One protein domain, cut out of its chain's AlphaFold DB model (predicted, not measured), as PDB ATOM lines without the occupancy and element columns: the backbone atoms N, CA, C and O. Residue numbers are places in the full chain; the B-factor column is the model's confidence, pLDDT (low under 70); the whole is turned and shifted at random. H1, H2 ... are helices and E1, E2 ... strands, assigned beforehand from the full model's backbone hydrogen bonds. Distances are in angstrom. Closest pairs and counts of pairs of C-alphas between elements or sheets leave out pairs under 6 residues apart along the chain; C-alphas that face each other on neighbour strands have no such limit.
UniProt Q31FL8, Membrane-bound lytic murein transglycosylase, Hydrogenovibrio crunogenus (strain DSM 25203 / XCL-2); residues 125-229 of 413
ATOM      1  N   HIS A 125      29.381  58.167 350.412       91.12
ATOM      2  CA  HIS A 125      28.741  59.271 349.715       91.12
ATOM      3  C   HIS A 125      29.421  60.584 350.104       91.12
ATOM      4  O   HIS A 125      29.948  60.696 351.212       91.12
ATOM      5  N   PRO A 126      29.465  61.559 349.187       94.69
ATOM      6  CA  PRO A 126      29.872  62.904 349.539       94.69
ATOM      7  C   PRO A 126      28.788  63.614 350.352       94.69
ATOM      8  O   PRO A 126      27.615  63.245 350.291       94.69
ATOM      9  N   VAL A 127      29.196  64.662 351.055       94.88
ATOM     10  CA  VAL A 127      28.331  65.517 351.877       94.88
ATOM     11  C   VAL A 127      28.355  66.932 351.305       94.88
ATOM     12  O   VAL A 127      29.423  67.421 350.934       94.88
ATOM     13  N   LEU A 128      27.197  67.591 351.204       95.62
ATOM     14  CA  LEU A 128      27.078  68.996 350.811       95.62
ATOM     15  C   LEU A 128      26.630  69.833 352.013       95.62
ATOM     16  O   LEU A 128      25.497  69.741 352.479       95.62
ATOM     17  N   VAL A 129      27.493  70.746 352.445       92.69
ATOM     18  CA  VAL A 129      27.164  71.749 353.460       92.69
ATOM     19  C   VAL A 129      26.957  73.102 352.787       92.69
ATOM     20  O   VAL A 129      27.779  73.559 351.991       92.69
ATOM     21  N   VAL A 130      25.837  73.755 353.097       90.06
ATOM     22  CA  VAL A 130      25.469  75.061 352.534       90.06
ATOM     23  C   VAL A 130      25.568  76.126 353.621       90.06
ATOM     24  O   VAL A 130      24.679  76.239 354.467       90.06
ATOM     25  N   TYR A 131      26.625  76.935 353.573       87.38
ATOM     26  CA  TYR A 131      26.758  78.137 354.391       87.38
ATOM     27  C   TYR A 131      26.176  79.356 353.668       87.38
ATOM     28  O   TYR A 131      25.670  79.291 352.545       87.38
ATOM     29  N   LYS A 132      26.203  80.508 354.344       79.19
ATOM     30  CA  LYS A 132      25.694  81.767 353.790       79.19
ATOM     31  C   LYS A 132      26.559  82.267 352.623       79.19
ATOM     32  O   LYS A 132      26.029  82.848 351.675       79.19
ATOM     33  N   ASP A 133      27.864  82.081 352.732       87.06
ATOM     34  CA  ASP A 133      28.925  82.648 351.901       87.06
ATOM     35  C   ASP A 133      29.785  81.589 351.200       87.06
ATOM     36  O   ASP A 133      30.629  81.941 350.379       87.06
ATOM     37  N   GLU A 134      29.530  80.300 351.428       94.19
ATOM     38  CA  GLU A 134      30.177  79.212 350.695       94.19
ATOM     39  C   GLU A 134      29.333  77.929 350.645       94.19
ATOM     40  O   GLU A 134      28.412  77.725 351.439       94.19
ATOM     41  N   LEU A 135      29.656  77.062 349.687       96.06
ATOM     42  CA  LEU A 135      29.280  75.648 349.685       96.06
ATOM     43  C   LEU A 135      30.534  74.828 349.956       96.06
ATOM     44  O   LEU A 135      31.559  75.086 349.323       96.06
ATOM     45  N   ILE A 136      30.423  73.813 350.805       97.00
ATOM     46  CA  ILE A 136      31.474  72.814 350.990       97.00
ATOM     47  C   ILE A 136      30.941  71.475 350.495       97.00
ATOM     48  O   ILE A 136      29.860  71.053 350.904       97.00
ATOM     49  N   ILE A 137      31.672  70.828 349.585       97.56
ATOM     50  CA  ILE A 137      31.387  69.448 349.177       97.56
ATOM     51  C   ILE A 137      32.549  68.565 349.602       97.56
ATOM     52  O   ILE A 137      33.643  68.678 349.048       97.56
ATOM     53  N   GLU A 138      32.299  67.675 350.551       96.62
ATOM     54  CA  GLU A 138      33.302  66.766 351.094       96.62
ATOM     55  C   GLU A 138      33.158  65.385 350.466       96.62
ATOM     56  O   GLU A 138      32.076  64.799 350.451       96.62
ATOM     57  N   PHE A 139      34.255  64.850 349.935       96.88
ATOM     58  CA  PHE A 139      34.320  63.507 349.368       96.88
ATOM     59  C   PHE A 139      35.245  62.641 350.213       96.88
ATOM     60  O   PHE A 139      36.418  62.992 350.340       96.88
ATOM     61  N   PRO A 140      34.809  61.456 350.677       96.19
ATOM     62  CA  PRO A 140      35.743  60.438 351.135       96.19
ATOM     63  C   PRO A 140      36.797  60.185 350.050       96.19
ATOM     64  O   PRO A 140      36.459  59.961 348.881       96.19
ATOM     65  N   LYS A 141      38.082  60.207 350.414       95.44
ATOM     66  CA  LYS A 141      39.207  60.163 349.463       95.44
ATOM     67  C   LYS A 141      39.157  58.942 348.540       95.44
ATOM     68  O   LYS A 141      39.518  59.035 347.370       95.44
ATOM     69  N   ALA A 142      38.605  57.827 349.025       94.69
ATOM     70  CA  ALA A 142      38.379  56.606 348.249       94.69
ATOM     71  C   ALA A 142      37.446  56.789 347.032       94.69
ATOM     72  O   ALA A 142      37.557  56.042 346.060       94.69
ATOM     73  N   ILE A 143      36.541  57.777 347.057       94.88
ATOM     74  CA  ILE A 143      35.591  58.067 345.970       94.88
ATOM     75  C   ILE A 143      35.804  59.441 345.317       94.88
ATOM     76  O   ILE A 143      35.091  59.779 344.366       94.88
ATOM     77  N   ALA A 144      36.805  60.209 345.755       96.00
ATOM     78  CA  ALA A 144      37.122  61.564 345.296       96.00
ATOM     79  C   ALA A 144      37.820  61.612 343.915       96.00
ATOM     80  O   ALA A 144      38.786  62.339 343.697       96.00
ATOM     81  N   SER A 145      37.351  60.822 342.943       96.56
ATOM     82  CA  SER A 145      37.887  60.881 341.578       96.56
ATOM     83  C   SER A 145      37.523  62.204 340.894       96.56
ATOM     84  O   SER A 145      36.423  62.726 341.089       96.56
ATOM     85  N   THR A 146      38.381  62.699 339.993       96.38
ATOM     86  CA  THR A 146      38.104  63.904 339.182       96.38
ATOM     87  C   THR A 146      36.734  63.841 338.506       96.38
ATOM     88  O   THR A 146      36.028  64.842 338.430       96.38
ATOM     89  N   LYS A 147      36.325  62.657 338.033       95.50
ATOM     90  CA  LYS A 147      35.013  62.449 337.410       95.50
ATOM     91  C   LYS A 147      33.869  62.635 338.411       95.50
ATOM     92  O   LYS A 147      32.905  63.325 338.093       95.50
ATOM     93  N   ASN A 148      33.973  62.037 339.597       95.81
ATOM     94  CA  ASN A 148      32.941  62.133 340.631       95.81
ATOM     95  C   ASN A 148      32.783  63.568 341.127       95.81
ATOM     96  O   ASN A 148      31.665  64.078 341.157       95.81
ATOM     97  N   ILE A 149      33.902  64.236 341.404       97.06
ATOM     98  CA  ILE A 149      33.916  65.630 341.840       97.06
ATOM     99  C   ILE A 149      33.267  66.529 340.781       97.06
ATOM    100  O   ILE A 149      32.319  67.255 341.078       97.06
ATOM    101  N   LYS A 150      33.708  66.439 339.517       96.81
ATOM    102  CA  LYS A 150      33.141  67.262 338.437       96.81
ATOM    103  C   LYS A 150      31.651  67.018 338.227       96.81
ATOM    104  O   LYS A 150      30.914  67.976 337.987       96.81
ATOM    105  N   ASN A 151      31.197  65.770 338.333       93.81
ATOM    106  CA  ASN A 151      29.782  65.432 338.209       93.81
ATOM    107  C   ASN A 151      28.953  66.041 339.345       93.81
ATOM    108  O   ASN A 151      27.971  66.727 339.068       93.81
ATOM    109  N   ALA A 152      29.358  65.835 340.597       96.06
ATOM    110  CA  ALA A 152      28.651  66.344 341.769       96.06
ATOM    111  C   ALA A 152      28.599  67.878 341.790       96.06
ATOM    112  O   ALA A 152      27.514  68.451 341.886       96.06
ATOM    113  N   VAL A 153      29.739  68.549 341.582       97.25
ATOM    114  CA  VAL A 153      29.800  70.018 341.491       97.25
ATOM    115  C   VAL A 153      28.893  70.527 340.369       97.25
ATOM    116  O   VAL A 153      28.115  71.458 340.571       97.25
ATOM    117  N   SER A 154      28.922  69.892 339.192       95.88
ATOM    118  CA  SER A 154      28.057  70.298 338.079       95.88
ATOM    119  C   SER A 154      26.572  70.149 338.414       95.88
ATOM    120  O   SER A 154      25.787  71.018 338.047       95.88
ATOM    121  N   ARG A 155      26.166  69.097 339.138       95.44
ATOM    122  CA  ARG A 155      24.771  68.936 339.583       95.44
ATOM    123  C   ARG A 155      24.350  70.062 340.519       95.44
ATOM    124  O   ARG A 155      23.335  70.705 340.258       95.44
ATOM    125  N   VAL A 156      25.153  70.331 341.549       96.31
ATOM    126  CA  VAL A 156      24.898  71.403 342.523       96.31
ATOM    127  C   VAL A 156      24.739  72.751 341.817       96.31
ATOM    128  O   VAL A 156      23.803  73.492 342.100       96.31
ATOM    129  N   LEU A 157      25.608  73.058 340.852       96.12
ATOM    130  CA  LEU A 157      25.625  74.361 340.183       96.12
ATOM    131  C   LEU A 157      24.564  74.539 339.088       96.12
ATOM    132  O   LEU A 157      24.316  75.675 338.684       96.12
ATOM    133  N   LEU A 158      23.961  73.460 338.579       95.88
ATOM    134  CA  LEU A 158      23.073  73.517 337.408       95.88
ATOM    135  C   LEU A 158      21.606  73.202 337.705       95.88
ATOM    136  O   LEU A 158      20.745  73.638 336.941       95.88
ATOM    137  N   LEU A 159      21.301  72.468 338.777       93.88
ATOM    138  CA  LEU A 159      19.918  72.138 339.124       93.88
ATOM    139  C   LEU A 159      19.159  73.368 339.627       93.88
ATOM    140  O   LEU A 159      19.709  74.235 340.304       93.88
ATOM    141  N   SER A 160      17.872  73.453 339.290       90.94
ATOM    142  CA  SER A 160      16.999  74.578 339.652       90.94
ATOM    143  C   SER A 160      16.453  74.513 341.082       90.94
ATOM    144  O   SER A 160      15.732  75.415 341.504       90.94
ATOM    145  N   HIS A 161      16.780  73.461 341.830       88.62
ATOM    146  CA  HIS A 161      16.361  73.227 343.210       88.62
ATOM    147  C   HIS A 161      17.558  72.777 344.067       88.62
ATOM    148  O   HIS A 161      18.565  72.338 343.508       88.62
ATOM    149  N   PRO A 162      17.466  72.870 345.410       89.12
ATOM    150  CA  PRO A 162      18.469  72.297 346.303       89.12
ATOM    151  C   PRO A 162      18.662  70.800 346.035       89.12
ATOM    152  O   PRO A 162      17.699  70.098 345.713       89.12
ATOM    153  N   LEU A 163      19.903  70.331 346.158       90.62
ATOM    154  CA  LEU A 163      20.283  68.933 345.975       90.62
ATOM    155  C   LEU A 163      20.541  68.289 347.338       90.62
ATOM    156  O   LEU A 163      21.115  68.943 348.206       90.62
ATOM    157  N   SER A 164      20.119  67.037 347.518       88.50
ATOM    158  CA  SER A 164      20.455  66.256 348.710       88.50
ATOM    159  C   SER A 164      21.808  65.553 348.549       88.50
ATOM    160  O   SER A 164      22.232  65.270 347.426       88.50
ATOM    161  N   ASP A 165      22.462  65.227 349.664       86.50
ATOM    162  CA  ASP A 165      23.775  64.565 349.675       86.50
ATOM    163  C   ASP A 165      23.772  63.239 348.896       86.50
ATOM    164  O   ASP A 165      24.679  62.951 348.112       86.50
ATOM    165  N   HIS A 166      22.693  62.460 349.021       86.31
ATOM    166  CA  HIS A 166      22.543  61.169 348.345       86.31
ATOM    167  C   HIS A 166      22.457  61.283 346.814       86.31
ATOM    168  O   HIS A 166      22.779  60.330 346.102       86.31
ATOM    169  N   ASP A 167      22.084  62.452 346.293       90.88
ATOM    170  CA  ASP A 167      21.903  62.681 344.858       90.88
ATOM    171  C   ASP A 167      23.160  63.235 344.167       90.88
ATOM    172  O   ASP A 167      23.220  63.293 342.932       90.88
ATOM    173  N   LEU A 168      24.197  63.610 344.929       91.75
ATOM    174  CA  LEU A 168      25.438  64.202 344.410       91.75
ATOM    175  C   LEU A 168      26.143  63.300 343.388       91.75
ATOM    176  O   LEU A 168      26.668  63.784 342.384       91.75
ATOM    177  N   LEU A 169      26.121  61.984 343.605       93.50
ATOM    178  CA  LEU A 169      26.695  60.987 342.692       93.50
ATOM    179  C   LEU A 169      25.637  60.186 341.929       93.50
ATOM    180  O   LEU A 169      25.949  59.133 341.365       93.50
ATOM    181  N   SER A 170      24.399  60.691 341.862       90.81
ATOM    182  CA  SER A 170      23.334  60.055 341.089       90.81
ATOM    183  C   SER A 170      23.775  59.803 339.640       90.81
ATOM    184  O   SER A 170      24.545  60.566 339.042       90.81
ATOM    185  N   LYS A 171      23.278  58.710 339.054       87.88
ATOM    186  CA  LYS A 171      23.478  58.372 337.635       87.88
ATOM    187  C   LYS A 171      22.367  58.920 336.740       87.88
ATOM    188  O   LYS A 171      22.470  58.804 335.523       87.88
ATOM    189  N   GLU A 172      21.330  59.513 337.325       87.56
ATOM    190  CA  GLU A 172      20.204  60.068 336.577       87.56
ATOM    191  C   GLU A 172      20.630  61.250 335.713       87.56
ATOM    192  O   GLU A 172      21.493  62.044 336.093       87.56
ATOM    193  N   SER A 173      20.017  61.404 334.546       84.31
ATOM    194  CA  SER A 173      20.304  62.540 333.674       84.31
ATOM    195  C   SER A 173      19.948  63.876 334.331       84.31
ATOM    196  O   SER A 173      18.956  63.997 335.045       84.31
ATOM    197  N   LEU A 174      20.759  64.903 334.064       82.88
ATOM    198  CA  LEU A 174      20.498  66.257 334.543       82.88
ATOM    199  C   LEU A 174      19.340  66.884 333.763       82.88
ATOM    200  O   LEU A 174      19.473  67.192 332.579       82.88
ATOM    201  N   VAL A 175      18.221  67.138 334.440       84.06
ATOM    202  CA  VAL A 175      17.117  67.915 333.866       84.06
ATOM    203  C   VAL A 175      17.415  69.399 334.057       84.06
ATOM    204  O   VAL A 175      17.171  69.979 335.109       84.06
ATOM    205  N   LEU A 176      17.966  70.025 333.018       85.12
ATOM    206  CA  LEU A 176      18.340  71.444 333.020       85.12
ATOM    207  C   LEU A 176      17.142  72.350 332.696       85.12
ATOM    208  O   LEU A 176      17.173  73.124 331.737       85.12
ATOM    209  N   SER A 177      16.052  72.219 333.452       79.00
ATOM    210  CA  SER A 177      14.881  73.083 333.307       79.00
ATOM    211  C   SER A 177      15.015  74.327 334.188       79.00
ATOM    212  O   SER A 177      15.371  74.271 335.359       79.00
ATOM    213  N   GLY A 178      14.727  75.495 333.614       81.38
ATOM    214  CA  GLY A 178      14.724  76.749 334.363       81.38
ATOM    215  C   GLY A 178      16.111  77.310 334.690       81.38
ATOM    216  O   GLY A 178      17.081  77.155 333.945       81.38
ATOM    217  N   LYS A 179      16.162  78.097 335.764       85.56
ATOM    218  CA  LYS A 179      17.341  78.837 336.224       85.56
ATOM    219  C   LYS A 179      17.977  78.068 337.389       85.56
ATOM    220  O   LYS A 179      17.226  77.707 338.294       85.56
ATOM    221  N   PRO A 180      19.306  77.838 337.404       92.69
ATOM    222  CA  PRO A 180      19.940  77.108 338.498       92.69
ATOM    223  C   PRO A 180      19.701  77.762 339.861       92.69
ATOM    224  O   PRO A 180      19.658  78.991 339.966       92.69
ATOM    225  N   TYR A 181      19.602  76.948 340.908       90.44
ATOM    226  CA  TYR A 181      19.327  77.392 342.274       90.44
ATOM    227  C   TYR A 181      20.408  78.349 342.795       90.44
ATOM    228  O   TYR A 181      20.108  79.384 343.398       90.44
ATOM    229  N   PHE A 182      21.673  78.050 342.486       91.44
ATOM    230  CA  PHE A 182      22.824  78.890 342.825       91.44
ATOM    231  C   PHE A 182      23.194  79.904 341.734       91.44
ATOM    232  O   PHE A 182      24.258  80.521 341.799       91.44
ATOM    233  N   TYR A 183      22.334  80.136 340.737       90.50
ATOM    234  CA  TYR A 183      22.623  81.107 339.684       90.50
ATOM    235  C   TYR A 183      22.821  82.514 340.264       90.50
ATOM    236  O   TYR A 183      21.971  83.009 341.003       90.50
ATOM    237  N   ARG A 184      23.934  83.166 339.893       87.44
ATOM    238  CA  ARG A 184      24.447  84.437 340.460       87.44
ATOM    239  C   ARG A 184      24.883  84.374 341.927       87.44
ATOM    240  O   ARG A 184      25.437  85.364 342.387       87.44
ATOM    241  N   LYS A 185      24.675  83.252 342.624       88.50
ATOM    242  CA  LYS A 185      25.217  83.007 343.966       88.50
ATOM    243  C   LYS A 185      26.606  82.396 343.873       88.50
ATOM    244  O   LYS A 185      27.548  82.936 344.427       88.50
ATOM    245  N   ALA A 186      26.735  81.317 343.108       93.31
ATOM    246  CA  ALA A 186      28.019  80.757 342.729       93.31
ATOM    247  C   ALA A 186      28.471  81.407 341.417       93.31
ATOM    248  O   ALA A 186      27.743  81.396 340.413       93.31
ATOM    249  N   LEU A 187      29.660  82.001 341.442       94.06
ATOM    250  CA  LEU A 187      30.305  82.574 340.267       94.06
ATOM    251  C   LEU A 187      31.549  81.758 339.933       94.06
ATOM    252  O   LEU A 187      32.199  81.241 340.836       94.06
ATOM    253  N   ASP A 188      31.887  81.679 338.649       96.12
ATOM    254  CA  ASP A 188      33.135  81.055 338.219       96.12
ATOM    255  C   ASP A 188      34.368  81.913 338.578       96.12
ATOM    256  O   ASP A 188      34.266  83.020 339.128       96.12
ATOM    257  N   GLN A 189      35.562  81.430 338.231       95.75
ATOM    258  CA  GLN A 189      36.830  82.127 338.461       95.75
ATOM    259  C   GLN A 189      36.913  83.506 337.774       95.75
ATOM    260  O   GLN A 189      37.704  84.357 338.174       95.75
ATOM    261  N   HIS A 190      36.068  83.764 336.771       94.31
ATOM    262  CA  HIS A 190      35.947  85.041 336.065       94.31
ATOM    263  C   HIS A 190      34.772  85.895 336.574       94.31
ATOM    264  O   HIS A 190      34.376  86.870 335.925       94.31
ATOM    265  N   LYS A 191      34.215  85.543 337.741       90.75
ATOM    266  CA  LYS A 191      33.061  86.192 338.378       90.75
ATOM    267  C   LYS A 191      31.797  86.166 337.508       90.75
ATOM    268  O   LYS A 191      30.940  87.041 337.640       90.75
ATOM    269  N   GLN A 192      31.660  85.172 336.631       92.25
ATOM    270  CA  GLN A 192      30.478  85.006 335.789       92.25
ATOM    271  C   GLN A 192      29.465  84.044 336.422       92.25
ATOM    272  O   GLN A 192      29.853  83.031 337.005       92.25
ATOM    273  N   PRO A 193      28.151  84.316 336.296       91.94
ATOM    274  CA  PRO A 193      27.121  83.377 336.723       91.94
ATOM    275  C   PRO A 193      27.178  82.072 335.923       91.94
ATOM    276  O   PRO A 193      27.178  82.089 334.690       91.94
ATOM    277  N   ILE A 194      27.136  80.946 336.628       94.62
ATOM    278  CA  ILE A 194      27.208  79.610 336.030       94.62
ATOM    279  C   ILE A 194      25.801  79.155 335.636       94.62
ATOM    280  O   ILE A 194      24.898  79.106 336.470       94.62
ATOM    281  N   ARG A 195      25.595  78.847 334.350       92.56
ATOM    282  CA  ARG A 195      24.305  78.345 333.829       92.56
ATOM    283  C   ARG A 195      24.430  77.136 332.915       92.56
ATOM    284  O   ARG A 195      23.466  76.390 332.778       92.56
ATOM    285  N   TYR A 196      25.572  76.966 332.259       92.50
ATOM    286  CA  TYR A 196      25.733  75.949 331.227       92.50
ATOM    287  C   TYR A 196      26.647  74.809 331.685       92.50
ATOM    288  O   TYR A 196      27.628  75.074 332.382       92.50
ATOM    289  N   PRO A 197      26.401  73.560 331.235       93.62
ATOM    290  CA  PRO A 197      27.204  72.398 331.617       93.62
ATOM    291  C   PRO A 197      28.705  72.582 331.448       93.62
ATOM    292  O   PRO A 197      29.463  72.278 332.361       93.62
ATOM    293  N   LYS A 198      29.138  73.155 330.318       93.88
ATOM    294  CA  LYS A 198      30.557  73.427 330.076       93.88
ATOM    295  C   LYS A 198      31.153  74.365 331.135       93.88
ATOM    296  O   LYS A 198      32.226  74.081 331.644       93.88
ATOM    297  N   GLN A 199      30.445  75.439 331.499       95.62
ATOM    298  CA  GLN A 199      30.912  76.388 332.520       95.62
ATOM    299  C   GLN A 199      31.066  75.710 333.881       95.62
ATOM    300  O   GLN A 199      32.093  75.866 334.528       95.62
ATOM    301  N   ALA A 200      30.059  74.934 334.296       96.81
ATOM    302  CA  ALA A 200      30.100  74.227 335.572       96.81
ATOM    303  C   ALA A 200      31.219  73.175 335.605       96.81
ATOM    304  O   ALA A 200      31.926  73.060 336.603       96.81
ATOM    305  N   PHE A 201      31.421  72.452 334.501       95.62
ATOM    306  CA  PHE A 201      32.456  71.425 334.386       95.62
ATOM    307  C   PHE A 201      33.876  72.010 334.385       95.62
ATOM    308  O   PHE A 201      34.770  71.460 335.032       95.62
ATOM    309  N   ASP A 202      34.081  73.128 333.681       97.12
ATOM    310  CA  ASP A 202      35.353  73.855 333.669       97.12
ATOM    311  C   ASP A 202      35.652  74.431 335.061       97.12
ATOM    312  O   ASP A 202      36.753  74.249 335.581       97.12
ATOM    313  N   TYR A 203      34.653  75.043 335.708       98.19
ATOM    314  CA  TYR A 203      34.802  75.585 337.057       98.19
ATOM    315  C   TYR A 203      35.079  74.495 338.097       98.19
ATOM    316  O   TYR A 203      35.935  74.675 338.953       98.19
ATOM    317  N   ALA A 204      34.448  73.323 337.989       97.94
ATOM    318  CA  ALA A 204      34.774  72.180 338.840       97.94
ATOM    319  C   ALA A 204      36.234  71.719 338.672       97.94
ATOM    320  O   ALA A 204      36.863  71.316 339.643       97.94
ATOM    321  N   GLY A 205      36.790  71.798 337.457       98.00
ATOM    322  CA  GLY A 205      38.221  71.575 337.226       98.00
ATOM    323  C   GLY A 205      39.092  72.601 337.947       98.00
ATOM    324  O   GLY A 205      40.013  72.222 338.662       98.00
ATOM    325  N   TYR A 206      38.745  73.882 337.823       98.25
ATOM    326  CA  TYR A 206      39.430  74.964 338.529       98.25
ATOM    327  C   TYR A 206      39.386  74.785 340.058       98.25
ATOM    328  O   TYR A 206      40.409  74.954 340.720       98.25
ATOM    329  N   LEU A 207      38.230  74.397 340.612       98.00
ATOM    330  CA  LEU A 207      38.050  74.158 342.046       98.00
ATOM    331  C   LEU A 207      38.939  73.022 342.565       98.00
ATOM    332  O   LEU A 207      39.534  73.175 343.622       98.00
ATOM    333  N   ILE A 208      39.083  71.926 341.812       97.69
ATOM    334  CA  ILE A 208      39.984  70.817 342.179       97.69
ATOM    335  C   ILE A 208      41.433  71.297 342.335       97.69
ATOM    336  O   ILE A 208      42.147  70.823 343.210       97.69
ATOM    337  N   GLU A 209      41.873  72.224 341.487       97.12
ATOM    338  CA  GLU A 209      43.260  72.697 341.469       97.12
ATOM    339  C   GLU A 209      43.545  73.806 342.496       97.12
ATOM    340  O   GLU A 209      44.675  73.919 342.965       97.12
ATOM    341  N   HIS A 210      42.548  74.633 342.833       96.69
ATOM    342  CA  HIS A 210      42.767  75.884 343.579       96.69
ATOM    343  C   HIS A 210      41.959  76.002 344.876       96.69
ATOM    344  O   HIS A 210      42.257  76.866 345.698       96.69
ATOM    345  N   HIS A 211      40.918  75.189 345.045       94.69
ATOM    346  CA  HIS A 211      39.946  75.287 346.140       94.69
ATOM    347  C   HIS A 211      39.609  73.918 346.751       94.69
ATOM    348  O   HIS A 211      38.545  73.753 347.351       94.69
ATOM    349  N   ALA A 212      40.500  72.941 346.571       96.44
ATOM    350  CA  ALA A 212      40.426  71.643 347.218       96.44
ATOM    351  C   ALA A 212      41.358  71.601 348.432       96.44
ATOM    352  O   ALA A 212      42.514  72.014 348.340       96.44
ATOM    353  N   GLU A 213      40.867  71.054 349.536       96.44
ATOM    354  CA  GLU A 213      41.634  70.796 350.751       96.44
ATOM    355  C   GLU A 213      41.587  69.301 351.086       96.44
ATOM    356  O   GLU A 213      40.529  68.674 351.007       96.44
ATOM    357  N   GLU A 214      42.736  68.712 351.435       96.19
ATOM    358  CA  GLU A 214      42.762  67.366 352.015       96.19
ATOM    359  C   GLU A 214      42.540  67.464 353.525       96.19
ATOM    360  O   GLU A 214      43.333  68.086 354.231       96.19
ATOM    361  N   ILE A 215      41.493  66.807 354.016       92.06
ATOM    362  CA  ILE A 215      41.142  66.762 355.438       92.06
ATOM    363  C   ILE A 215      41.406  65.351 355.962       92.06
ATOM    364  O   ILE A 215      41.192  64.360 355.258       92.06
ATOM    365  N   LYS A 216      41.896  65.253 357.200       92.94
ATOM    366  CA  LYS A 216      42.092  63.984 357.899       92.94
ATOM    367  C   LYS A 216      41.676  64.107 359.357       92.94
ATOM    368  O   LYS A 216      42.215  64.946 360.075       92.94
ATOM    369  N   ASP A 217      40.781  63.230 359.782       87.25
ATOM    370  CA  ASP A 217      40.189  63.204 361.120       87.25
ATOM    371  C   ASP A 217      40.032  61.755 361.633       87.25
ATOM    372  O   ASP A 217      40.738  60.843 361.184       87.25
ATOM    373  N   GLU A 218      39.180  61.554 362.645       88.00
ATOM    374  CA  GLU A 218      38.908  60.235 363.228       88.00
ATOM    375  C   GLU A 218      38.055  59.360 362.294       88.00
ATOM    376  O   GLU A 218      38.121  58.127 362.361       88.00
ATOM    377  N   GLU A 219      37.288  59.987 361.401       82.50
ATOM    378  CA  GLU A 219      36.360  59.372 360.463       82.50
ATOM    379  C   GLU A 219      37.023  58.942 359.143       82.50
ATOM    380  O   GLU A 219      36.563  57.980 358.517       82.50
ATOM    381  N   GLY A 220      38.120  59.585 358.723       91.25
ATOM    382  CA  GLY A 220      38.885  59.162 357.551       91.25
ATOM    383  C   GLY A 220      39.766  60.229 356.900       91.25
ATOM    384  O   GLY A 220      40.284  61.140 357.537       91.25
ATOM    385  N   GLU A 221      39.994  60.057 355.594       94.88
ATOM    386  CA  GLU A 221      40.639  61.054 354.735       94.88
ATOM    387  C   GLU A 221      39.622  61.543 353.704       94.88
ATOM    388  O   GLU A 221      38.955  60.729 353.050       94.88
ATOM    389  N   PHE A 222      39.540  62.857 353.519       95.94
ATOM    390  CA  PHE A 222      38.549  63.517 352.678       95.94
ATOM    391  C   PHE A 222      39.193  64.551 351.757       95.94
ATOM    392  O   PHE A 222      40.275  65.068 352.031       95.94
ATOM    393  N   ILE A 223      38.504  64.852 350.661       97.38
ATOM    394  CA  ILE A 223      38.758  66.008 349.804       97.38
ATOM    395  C   ILE A 223      37.563  66.949 349.948       97.38
ATOM    396  O   ILE A 223      36.463  66.599 349.518       97.38
ATOM    397  N   ALA A 224      37.774  68.128 350.525       97.25
ATOM    398  CA  ALA A 224      36.769  69.178 350.626       97.25
ATOM    399  C   ALA A 224      36.934  70.182 349.485       97.25
ATOM    400  O   ALA A 224      38.028  70.693 349.252       97.25
ATOM    401  N   LEU A 225      35.853  70.469 348.759       97.88
ATOM    402  CA  LEU A 225      35.800  71.563 347.793       97.88
ATOM    403  C   LEU A 225      35.057  72.759 348.367       97.88
ATOM    404  O   LEU A 225      33.866  72.652 348.657       97.88
ATOM    405  N   HIS A 226      35.724  73.910 348.391       96.88
ATOM    406  CA  HIS A 226      35.135  75.181 348.800       96.88
ATOM    407  C   HIS A 226      34.661  75.972 347.584       96.88
ATOM    408  O   HIS A 226      35.447  76.340 346.712       96.88
ATOM    409  N   ILE A 227      33.365  76.269 347.523       97.12
ATOM    410  CA  ILE A 227      32.758  77.067 346.458       97.12
ATOM    411  C   ILE A 227      32.265  78.382 347.061       97.12
ATOM    412  O   ILE A 227      31.193  78.401 347.668       97.12
ATOM    413  N   PRO A 228      32.987  79.499 346.863       94.12
ATOM    414  CA  PRO A 228      32.547  80.789 347.366       94.12
ATOM    415  C   PRO A 228      31.188  81.178 346.784       94.12
ATOM    416  O   PRO A 228      30.985  81.179 345.562       94.12
ATOM    417  N   LEU A 229      30.272  81.562 347.663       90.62
ATOM    418  CA  LEU A 229      29.017  82.192 347.307       90.62
ATOM    419  C   LEU A 229      29.149  83.699 347.493       90.62
ATOM    420  O   LEU A 229      29.549  84.200 348.539       90.62
TER     421      LEU A 229
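Overview. This is residues 125 to 229 of the 413 residues of the protein "Membrane-bound lytic murein transglycosylase" of Hydrogenovibrio crunogenus (strain DSM 25203 / XCL-2) (UniProt Q31FL8). A strongly twisted sheet of four strands forms a wall, and two helices, H1 and H2, cover one of its faces at a steep tilt to each other. The long stretch of residues 159 to 196, with no named element, loops past one end of this body, and the turn of the E3 and E4 hairpin lies at the other end. The printed part has 105 residues, with two named helices and four named strands in the order E1 E2 H1 H2 E3 E4; the sheet's order is E1 - E2 - E4 - E3, all antiparallel. The class is mixed, helices and strands, with 51 residues, under half, in named elements. The whole is compact, with a radius of gyration of the C-alphas of 12.8 A and spans of 41 by 29 by 24 A.

Along the chain. Begin with the sheet, at C-alpha 127 at (28.331, 65.517, 351.877), where E1, residues 127 to 130, starts. E2 is residues 134 to 140 and 19.6 A long. Look next at residues 221 to 228 for E4, 22.6 A long, which ends at C-alpha 228 at (32.547, 80.789, 347.366). E3, residues 212 to 216, is 13.2 A long. For the helices, find C-alpha 146 at (38.104, 63.904, 339.182); from there H1 runs to residue 158, over 17.9 A. H2, residues 197 to 210, is 19.9 A long.

Arrangement. In the sheet, E1 and E2 form an antiparallel hairpin, with N 129 and O 136 at 2.8 A. E2 and E4 are antiparallel, with N 137 and O 225 at 3.0 A. E3 and E4 are the other hairpin, with N 213 and O 224 at 2.9 A. H1 and H2 lie on the same face, making two layers, helices on one face of a sheet. H1 is over E2 and E4 at a height of 10.3 A, only just slantwise to the strands, at 31 degrees to E2 on the local plane. H2 is over E4 at 10.5 A, slantwise at 55 degrees on the local plane; their closest C-alphas, of Leu 207 and Leu 225, are 6.7 A apart. H1 and H2 touch, closest at the C-alphas of Ser 154 and Ala 200, 5.1 A, at a steep tilt of 55 degrees, opposite ways. E2, H1 H2, E3 make a split strand-helix-strand unit, two strands running the same way with E4 between them, and its crossover is right-handed. E1 and E3, the edge strands, are apart. In both helices every O i to N i+4 pair is within hydrogen-bond range.

Size, cuts and confidence. The C-alphas of Gly 178 and Glu 218 are the two farthest apart, 41.1 A. The printed part has no cut. The link from H1 to H2, 38 residues, is long, and the other links are tight. The mean pLDDT of the printed part is 92.9, and no printed residue is under 70.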